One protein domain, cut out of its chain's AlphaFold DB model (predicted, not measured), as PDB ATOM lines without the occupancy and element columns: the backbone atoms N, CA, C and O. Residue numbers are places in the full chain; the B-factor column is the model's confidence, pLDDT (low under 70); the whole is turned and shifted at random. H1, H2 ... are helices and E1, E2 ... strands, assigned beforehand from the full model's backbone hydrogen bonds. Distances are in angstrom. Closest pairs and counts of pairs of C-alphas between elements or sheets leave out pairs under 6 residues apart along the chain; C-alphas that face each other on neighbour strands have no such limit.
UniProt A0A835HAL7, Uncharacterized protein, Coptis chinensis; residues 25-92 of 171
ATOM      1  N   GLY A  25     -21.792  21.263  12.703       74.44
ATOM      2  CA  GLY A  25     -20.545  21.677  12.080       74.44
ATOM      3  C   GLY A  25     -20.163  23.120  12.370       74.44
ATOM      4  O   GLY A  25     -20.984  23.956  12.735       74.44
ATOM      5  N   CYS A  26     -18.878  23.400  12.199       84.88
ATOM      6  CA  CYS A  26     -18.221  24.675  12.395       84.88
ATOM      7  C   CYS A  26     -18.971  25.834  11.724       84.88
ATOM      8  O   CYS A  26     -19.060  25.907  10.498       84.88
ATOM      9  N   PHE A  27     -19.421  26.811  12.514       82.81
ATOM     10  CA  PHE A  27     -20.108  28.012  12.010       82.81
ATOM     11  C   PHE A  27     -19.235  28.901  11.104       82.81
ATOM     12  O   PHE A  27     -19.751  29.690  10.299       82.81
ATOM     13  N   SER A  28     -17.911  28.770  11.206       82.50
ATOM     14  CA  SER A  28     -16.955  29.512  10.386       82.50
ATOM     15  C   SER A  28     -16.858  28.922   8.980       82.50
ATOM     16  O   SER A  28     -17.117  29.626   8.004       82.50
ATOM     17  N   CYS A  29     -16.530  27.631   8.858       84.38
ATOM     18  CA  CYS A  29     -16.225  27.004   7.569       84.38
ATOM     19  C   CYS A  29     -17.277  26.008   7.056       84.38
ATOM     20  O   CYS A  29     -17.217  25.627   5.891       84.38
ATOM     21  N   GLY A  30     -18.231  25.597   7.892       82.81
ATOM     22  CA  GLY A  30     -19.289  24.645   7.551       82.81
ATOM     23  C   GLY A  30     -18.886  23.167   7.595       82.81
ATOM     24  O   GLY A  30     -19.616  22.345   7.054       82.81
ATOM     25  N   LEU A  31     -17.738  22.818   8.195       81.81
ATOM     26  CA  LEU A  31     -17.293  21.423   8.333       81.81
ATOM     27  C   LEU A  31     -17.797  20.780   9.617       81.81
ATOM     28  O   LEU A  31     -17.838  21.439  10.646       81.81
ATOM     29  N   LEU A  32     -18.108  19.485   9.567       83.06
ATOM     30  CA  LEU A  32     -18.655  18.730  10.702       83.06
ATOM     31  C   LEU A  32     -17.589  18.282  11.725       83.06
ATOM     32  O   LEU A  32     -17.930  17.851  12.818       83.06
ATOM     33  N   ASP A  33     -16.306  18.399  11.380       83.25
ATOM     34  CA  ASP A  33     -15.199  17.765  12.115       83.25
ATOM     35  C   ASP A  33     -14.633  18.609  13.273       83.25
ATOM     36  O   ASP A  33     -13.763  18.179  14.019       83.25
ATOM     37  N   HIS A  34     -15.099  19.850  13.430       86.31
ATOM     38  CA  HIS A  34     -14.611  20.750  14.475       86.31
ATOM     39  C   HIS A  34     -15.622  21.852  14.798       86.31
ATOM     40  O   HIS A  34     -16.569  22.110  14.055       86.31
ATOM     41  N   TRP A  35     -15.393  22.538  15.916       87.75
ATOM     42  CA  TRP A  35     -16.168  23.705  16.340       87.75
ATOM     43  C   TRP A  35     -15.534  25.009  15.848       87.75
ATOM     44  O   TRP A  35     -14.371  25.038  15.455       87.75
ATOM     45  N   ALA A  36     -16.295  26.109  15.873       84.19
ATOM     46  CA  ALA A  36     -15.853  27.403  15.344       84.19
ATOM     47  C   ALA A  36     -14.543  27.922  15.968       84.19
ATOM     48  O   ALA A  36     -13.758  28.563  15.263       84.19
ATOM     49  N   ASP A  37     -14.298  27.613  17.243       84.56
ATOM     50  CA  ASP A  37     -13.080  27.996  17.964       84.56
ATOM     51  C   ASP A  37     -11.854  27.173  17.567       84.56
ATOM     52  O   ASP A  37     -10.750  27.704  17.535       84.56
ATOM     53  N   SER A  38     -12.048  25.911  17.185       84.00
ATOM     54  CA  SER A  38     -10.983  24.998  16.748       84.00
ATOM     55  C   SER A  38     -10.921  24.875  15.227       84.00
ATOM     56  O   SER A  38     -10.551  23.834  14.693       84.00
ATOM     57  N   CYS A  39     -11.343  25.916  14.505       86.81
ATOM     58  CA  CYS A  39     -11.389  25.875  13.053       86.81
ATOM     59  C   CYS A  39      -9.977  25.980  12.457       86.81
ATOM     60  O   CYS A  39      -9.399  27.067  12.493       86.81
ATOM     61  N   PRO A  40      -9.451  24.928  11.798       85.31
ATOM     62  CA  PRO A  40      -8.099  24.943  11.238       85.31
ATOM     63  C   PRO A  40      -7.939  25.981  10.119       85.31
ATOM     64  O   PRO A  40      -6.834  26.399   9.787       85.31
ATOM     65  N   LEU A  41      -9.050  26.434   9.531       86.19
ATOM     66  CA  LEU A  41      -9.041  27.458   8.489       86.19
ATOM     67  C   LEU A  41      -8.884  28.874   9.056       86.19
ATOM     68  O   LEU A  41      -8.444  29.757   8.320       86.19
ATOM     69  N   LYS A  42      -9.215  29.101  10.335       84.25
ATOM     70  CA  LYS A  42      -9.087  30.408  11.001       84.25
ATOM     71  C   LYS A  42      -7.620  30.802  11.183       84.25
ATOM     72  O   LYS A  42      -7.281  31.966  11.004       84.25
ATOM     73  N   ASP A  43      -6.767  29.814  11.425       80.69
ATOM     74  CA  ASP A  43      -5.325  30.003  11.606       80.69
ATOM     75  C   ASP A  43      -4.525  29.681  10.340       80.69
ATOM     76  O   ASP A  43      -3.294  29.661  10.350       80.69
ATOM     77  N   SER A  44      -5.210  29.451   9.213       86.06
ATOM     78  CA  SER A  44      -4.530  29.182   7.951       86.06
ATOM     79  C   SER A  44      -3.749  30.417   7.491       86.06
ATOM     80  O   SER A  44      -4.296  31.502   7.250       86.06
ATOM     81  N   SER A  45      -2.434  30.254   7.371       89.50
ATOM     82  CA  SER A  45      -1.542  31.291   6.869       89.50
ATOM     83  C   SER A  45      -1.731  31.481   5.371       89.50
ATOM     84  O   SER A  45      -1.922  30.531   4.607       89.50
ATOM     85  N   CYS A  46      -1.633  32.723   4.913       90.44
ATOM     86  CA  CYS A  46      -1.667  33.007   3.495       90.44
ATOM     87  C   CYS A  46      -0.419  32.491   2.779       90.44
ATOM     88  O   CYS A  46       0.693  32.845   3.148       90.44
ATOM     89  N   PHE A  47      -0.614  31.747   1.689       85.94
ATOM     90  CA  PHE A  47       0.484  31.221   0.872       85.94
ATOM     91  C   PHE A  47       1.415  32.313   0.316       85.94
ATOM     92  O   PHE A  47       2.609  32.093   0.169       85.94
ATOM     93  N   SER A  48       0.878  33.502   0.019       87.75
ATOM     94  CA  SER A  48       1.646  34.579  -0.618       87.75
ATOM     95  C   SER A  48       2.364  35.509   0.362       87.75
ATOM     96  O   SER A  48       3.295  36.190  -0.052       87.75
ATOM     97  N   CYS A  49       1.908  35.624   1.613       90.12
ATOM     98  CA  CYS A  49       2.396  36.657   2.541       90.12
ATOM     99  C   CYS A  49       2.450  36.213   4.012       90.12
ATOM    100  O   CYS A  49       2.599  37.053   4.897       90.12
ATOM    101  N   SER A  50       2.266  34.918   4.287       89.00
ATOM    102  CA  SER A  50       2.316  34.275   5.614       89.00
ATOM    103  C   SER A  50       1.381  34.853   6.685       89.00
ATOM    104  O   SER A  50       1.368  34.386   7.816       89.00
ATOM    105  N   THR A  51       0.561  35.846   6.342       91.81
ATOM    106  CA  THR A  51      -0.377  36.505   7.255       91.81
ATOM    107  C   THR A  51      -1.614  35.634   7.450       91.81
ATOM    108  O   THR A  51      -2.084  35.015   6.490       91.81
ATOM    109  N   SER A  52      -2.176  35.615   8.659       89.38
ATOM    110  CA  SER A  52      -3.411  34.886   8.961       89.38
ATOM    111  C   SER A  52      -4.557  35.340   8.057       89.38
ATOM    112  O   SER A  52      -4.789  36.538   7.850       89.38
ATOM    113  N   ARG A  53      -5.268  34.374   7.475       92.50
ATOM    114  CA  ARG A  53      -6.445  34.639   6.644       92.50
ATOM    115  C   ARG A  53      -7.689  34.762   7.514       92.50
ATOM    116  O   ARG A  53      -7.803  34.139   8.560       92.50
ATOM    117  N   VAL A  54      -8.655  35.546   7.046       90.44
ATOM    118  CA  VAL A  54      -9.947  35.708   7.718       90.44
ATOM    119  C   VAL A  54     -11.031  35.059   6.873       90.44
ATOM    120  O   VAL A  54     -11.123  35.313   5.669       90.44
ATOM    121  N   VAL A  55     -11.873  34.243   7.507       91.31
ATOM    122  CA  VAL A  55     -13.071  33.690   6.869       91.31
ATOM    123  C   VAL A  55     -14.149  34.771   6.805       91.31
ATOM    124  O   VAL A  55     -14.516  35.370   7.815       91.31
ATOM    125  N   ARG A  56     -14.684  35.015   5.612       91.88
ATOM    126  CA  ARG A  56     -15.787  35.942   5.347       91.88
ATOM    127  C   ARG A  56     -16.933  35.220   4.652       91.88
ATOM    128  O   ARG A  56     -16.744  34.197   3.998       91.88
ATOM    129  N   THR A  57     -18.129  35.780   4.772       92.19
ATOM    130  CA  THR A  57     -19.294  35.352   3.995       92.19
ATOM    131  C   THR A  57     -19.459  36.279   2.793       92.19
ATOM    132  O   THR A  57     -19.531  37.497   2.956       92.19
ATOM    133  N   SER A  58     -19.512  35.704   1.592       93.81
ATOM    134  CA  SER A  58     -19.788  36.433   0.357       93.81
ATOM    135  C   SER A  58     -21.176  37.073   0.410       93.81
ATOM    136  O   SER A  58     -22.159  36.445   0.812       93.81
ATOM    137  N   ARG A  59     -21.234  38.331  -0.033       93.38
ATOM    138  CA  ARG A  59     -22.464  39.115  -0.214       93.38
ATOM    139  C   ARG A  59     -22.844  39.269  -1.690       93.38
ATOM    140  O   ARG A  59     -23.736  40.044  -2.012       93.38
ATOM    141  N   LYS A  60     -22.144  38.580  -2.600       92.06
ATOM    142  CA  LYS A  60     -22.454  38.642  -4.034       92.06
ATOM    143  C   LYS A  60     -23.726  37.830  -4.327       92.06
ATOM    144  O   LYS A  60     -23.822  36.719  -3.808       92.06
ATOM    145  N   PRO A  61     -24.652  38.299  -5.186       92.62
ATOM    146  CA  PRO A  61     -25.919  37.608  -5.460       92.62
ATOM    147  C   PRO A  61     -25.759  36.137  -5.872       92.62
ATOM    148  O   PRO A  61     -26.453  35.271  -5.354       92.62
ATOM    149  N   HIS A  62     -24.782  35.830  -6.728       94.06
ATOM    150  CA  HIS A  62     -24.539  34.468  -7.226       94.06
ATOM    151  C   HIS A  62     -23.889  33.513  -6.205       94.06
ATOM    152  O   HIS A  62     -23.790  32.314  -6.436       94.06
ATOM    153  N   SER A  63     -23.371  34.042  -5.092       90.75
ATOM    154  CA  SER A  63     -22.610  33.282  -4.092       90.75
ATOM    155  C   SER A  63     -22.978  33.714  -2.681       90.75
ATOM    156  O   SER A  63     -22.169  33.625  -1.757       90.75
ATOM    157  N   TRP A  64     -24.208  34.193  -2.509       92.50
ATOM    158  CA  TRP A  64     -24.685  34.703  -1.239       92.50
ATOM    159  C   TRP A  64     -24.594  33.609  -0.176       92.50
ATOM    160  O   TRP A  64     -24.983  32.464  -0.401       92.50
ATOM    161  N   GLY A  65     -24.027  33.945   0.982       90.50
ATOM    162  CA  GLY A  65     -23.874  32.990   2.081       90.50
ATOM    163  C   GLY A  65     -22.666  32.055   1.954       90.50
ATOM    164  O   GLY A  65     -22.296  31.414   2.938       90.50
ATOM    165  N   GLN A  66     -21.989  32.004   0.800       91.94
ATOM    166  CA  GLN A  66     -20.806  31.160   0.636       91.94
ATOM    167  C   GLN A  66     -19.614  31.707   1.430       91.94
ATOM    168  O   GLN A  66     -19.371  32.914   1.473       91.94
ATOM    169  N   LYS A  67     -18.858  30.808   2.067       92.19
ATOM    170  CA  LYS A  67     -17.685  31.148   2.881       92.19
ATOM    171  C   LYS A  67     -16.427  31.230   2.014       92.19
ATOM    172  O   LYS A  67     -16.155  30.331   1.216       92.19
ATOM    173  N   LEU A  68     -15.644  32.284   2.203       93.06
ATOM    174  CA  LEU A  68     -14.372  32.524   1.521       93.06
ATOM    175  C   LEU A  68     -13.293  32.924   2.524       93.06
ATOM    176  O   LEU A  68     -13.579  33.568   3.528       93.06
ATOM    177  N   LEU A  69     -12.052  32.561   2.241       92.56
ATOM    178  CA  LEU A  69     -10.868  33.034   2.940       92.56
ATOM    179  C   LEU A  69     -10.335  34.260   2.207       92.56
ATOM    180  O   LEU A  69     -10.040  34.187   1.016       92.56
ATOM    181  N   SER A  70     -10.203  35.376   2.917       93.19
ATOM    182  CA  SER A  70      -9.581  36.595   2.398       93.19
ATOM    183  C   SER A  70      -8.363  36.958   3.232       93.19
ATOM    184  O   SER A  70      -8.434  36.953   4.464       93.19
ATOM    185  N   CYS A  71      -7.259  37.301   2.573       93.75
ATOM    186  CA  CYS A  71      -6.094  37.861   3.243       93.75
ATOM    187  C   CYS A  71      -6.197  39.397   3.291       93.75
ATOM    188  O   CYS A  71      -6.373  40.002   2.233       93.75
ATOM    189  N   PRO A  72      -6.051  40.044   4.464       90.75
ATOM    190  CA  PRO A  72      -6.095  41.504   4.560       90.75
ATOM    191  C   PRO A  72      -4.871  42.193   3.939       90.75
ATOM    192  O   PRO A  72      -4.953  43.368   3.611       90.75
ATOM    193  N   ASN A  73      -3.753  41.475   3.779       93.94
ATOM    194  CA  ASN A  73      -2.481  42.054   3.344       93.94
ATOM    195  C   ASN A  73      -2.317  42.045   1.812       93.94
ATOM    196  O   ASN A  73      -2.032  43.067   1.206       93.94
ATOM    197  N   CYS A  74      -2.545  40.898   1.159       92.44
ATOM    198  CA  CYS A  74      -2.359  40.752  -0.295       92.44
ATOM    199  C   CYS A  74      -3.667  40.671  -1.096       92.44
ATOM    200  O   CYS A  74      -3.638  40.374  -2.286       92.44
ATOM    201  N   ASN A  75      -4.818  40.862  -0.443       87.38
ATOM    202  CA  ASN A  75      -6.151  40.769  -1.044       87.38
ATOM    203  C   ASN A  75      -6.437  39.444  -1.792       87.38
ATOM    204  O   ASN A  75      -7.388  39.350  -2.564       87.38
ATOM    205  N   SER A  76      -5.633  38.398  -1.556       90.81
ATOM    206  CA  SER A  76      -5.859  37.075  -2.136       90.81
ATOM    207  C   SER A  76      -7.144  36.480  -1.572       90.81
ATOM    208  O   SER A  76      -7.350  36.516  -0.349       90.81
ATOM    209  N   PHE A  77      -7.949  35.869  -2.434       91.75
ATOM    210  CA  PHE A  77      -9.169  35.180  -2.042       91.75
ATOM    211  C   PHE A  77      -9.105  33.698  -2.407       91.75
ATOM    212  O   PHE A  77      -8.484  33.311  -3.394       91.75
ATOM    213  N   GLN A  78      -9.756  32.865  -1.601       93.19
ATOM    214  CA  GLN A  78      -9.917  31.445  -1.892       93.19
ATOM    215  C   GLN A  78     -11.236  30.947  -1.310       93.19
ATOM    216  O   GLN A  78     -11.587  31.292  -0.181       93.19
ATOM    217  N   TRP A  79     -11.990  30.142  -2.052       93.56
ATOM    218  CA  TRP A  79     -13.230  29.584  -1.524       93.56
ATOM    219  C   TRP A  79     -12.929  28.523  -0.473       93.56
ATOM    220  O   TRP A  79     -12.082  27.656  -0.678       93.56
ATOM    221  N   VAL A  80     -13.663  28.557   0.644       91.12
ATOM    222  CA  VAL A  80     -13.507  27.549   1.702       91.12
ATOM    223  C   VAL A  80     -13.765  26.151   1.144       91.12
ATOM    224  O   VAL A  80     -13.001  25.240   1.432       91.12
ATOM    225  N   LYS A  81     -14.774  25.991   0.278       89.94
ATOM    226  CA  LYS A  81     -15.083  24.711  -0.376       89.94
ATOM    227  C   LYS A  81     -13.901  24.150  -1.170       89.94
ATOM    228  O   LYS A  81     -13.677  22.947  -1.119       89.94
ATOM    229  N   ASP A  82     -13.136  25.003  -1.845       90.94
ATOM    230  CA  ASP A  82     -11.976  24.574  -2.628       90.94
ATOM    231  C   ASP A  82     -10.824  24.158  -1.716       90.94
ATOM    232  O   ASP A  82     -10.213  23.121  -1.942       90.94
ATOM    233  N   VAL A  83     -10.562  24.913  -0.644       87.69
ATOM    234  CA  VAL A  83      -9.526  24.551   0.337       87.69
ATOM    235  C   VAL A  83      -9.871  23.240   1.030       87.69
ATOM    236  O   VAL A  83      -9.024  22.362   1.129       87.69
ATOM    237  N   VAL A  84     -11.123  23.071   1.453       84.31
ATOM    238  CA  VAL A  84     -11.611  21.816   2.034       84.31
ATOM    239  C   VAL A  84     -11.484  20.674   1.040       84.31
ATOM    240  O   VAL A  84     -10.995  19.613   1.403       84.31
ATOM    241  N   LYS A  85     -11.891  20.882  -0.216       86.25
ATOM    242  CA  LYS A  85     -11.752  19.874  -1.263       86.25
ATOM    243  C   LYS A  85     -10.286  19.489  -1.448       86.25
ATOM    244  O   LYS A  85      -9.994  18.311  -1.534       86.25
ATOM    245  N   MET A  86      -9.364  20.448  -1.445       81.75
ATOM    246  CA  MET A  86      -7.929  20.163  -1.514       81.75
ATOM    247  C   MET A  86      -7.435  19.400  -0.277       81.75
ATOM    248  O   MET A  86      -6.672  18.457  -0.431       81.75
ATOM    249  N   LEU A  87      -7.902  19.747   0.926       80.94
ATOM    250  CA  LEU A  87      -7.548  19.047   2.168       80.94
ATOM    251  C   LEU A  87      -8.078  17.607   2.197       80.94
ATOM    252  O   LEU A  87      -7.341  16.701   2.564       80.94
ATOM    253  N   MET A  88      -9.322  17.386   1.770       74.56
ATOM    254  CA  MET A  88      -9.929  16.053   1.685       74.56
ATOM    255  C   MET A  88      -9.328  15.222   0.548       74.56
ATOM    256  O   MET A  88      -9.148  14.025   0.690       74.56
ATOM    257  N   LEU A  89      -8.963  15.833  -0.581       77.94
ATOM    258  CA  LEU A  89      -8.311  15.118  -1.685       77.94
ATOM    259  C   LEU A  89      -6.824  14.831  -1.425       77.94
ATOM    260  O   LEU A  89      -6.230  14.029  -2.142       77.94
ATOM    261  N   MET A  90      -6.220  15.469  -0.418       66.44
ATOM    262  CA  MET A  90      -4.879  15.154   0.079       66.44
ATOM    263  C   MET A  90      -4.892  14.063   1.162       66.44
ATOM    264  O   MET A  90      -3.888  13.910   1.859       66.44
ATOM    265  N   GLU A  91      -5.981  13.290   1.289       63.31
ATOM    266  CA  GLU A  91      -5.991  12.064   2.092       63.31
ATOM    267  C   GLU A  91      -4.715  11.250   1.814       63.31
ATOM    268  O   GLU A  91      -4.400  10.953   0.651       63.31
ATOM    269  N   PRO A  92      -3.928  10.911   2.853       56.75
ATOM    270  CA  PRO A  92      -2.723  10.136   2.657       56.75
ATOM    271  C   PRO A  92      -3.141   8.794   2.069       56.75
ATOM    272  O   PRO A  92      -3.974   8.084   2.634       56.75
TER     273      PRO A  92
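AT A GLANCE: This is residues 25 to 92 of the 171 residues of an uncharacterized protein of Coptis chinensis (UniProt A0A835HAL7). With little regular structure, this is a small three-stranded sheet, E1 E2 E3, with unnamed loops, residues 25 to 43, over one face, and a helix, H1, that follows directly on E3, lies beside the strands and runs away from the sheet, so that residues 85 to 92 stick out. The 68 printed residues run E1, E2, E3, H1, a mixed class with 21 residues in named elements; the antiparallel sheet has the order E1 - E2 - E3. It is compact, radius of gyration of the C-alphas 12.0 A, spanning 29 by 29 by 23 A.

HOW THE PARTS SIT: E1, residues 54 to 57, E2, 67 to 70, and E3, 77 to 79, form a meander, each strand the antiparallel neighbour of the one before, in two hairpins. N 56 and O 68 are 2.8 A apart, N 69 and O 78 also 2.8 A, within hydrogen-bond range. H1, residues 80 to 89, is on the sheet at a height of 7.1 A, over none of the strands, but only just: 2 of its 10 C-alphas fall on E3. The closest C-alphas of E2 and H1, Leu 68 and Val 80, are 5.1 A apart. In H1 every O i to N i+4 pair is within hydrogen-bond range.

IN THESE COORDINATES: E1 measures 10.1 A from C-alpha 54 at (-9.947, 35.708, 7.718), E2 9.8 A, E3 6.9 A, and H1 13.9 A to C-alpha 89 at (-8.311, 15.118, -1.685).

THE WHOLE: The farthest C-alphas, Pro 61 and Pro 92, are 36.9 A apart. The printed part has no cut and no long link; pLDDT is under 70 at residues 90 to 92.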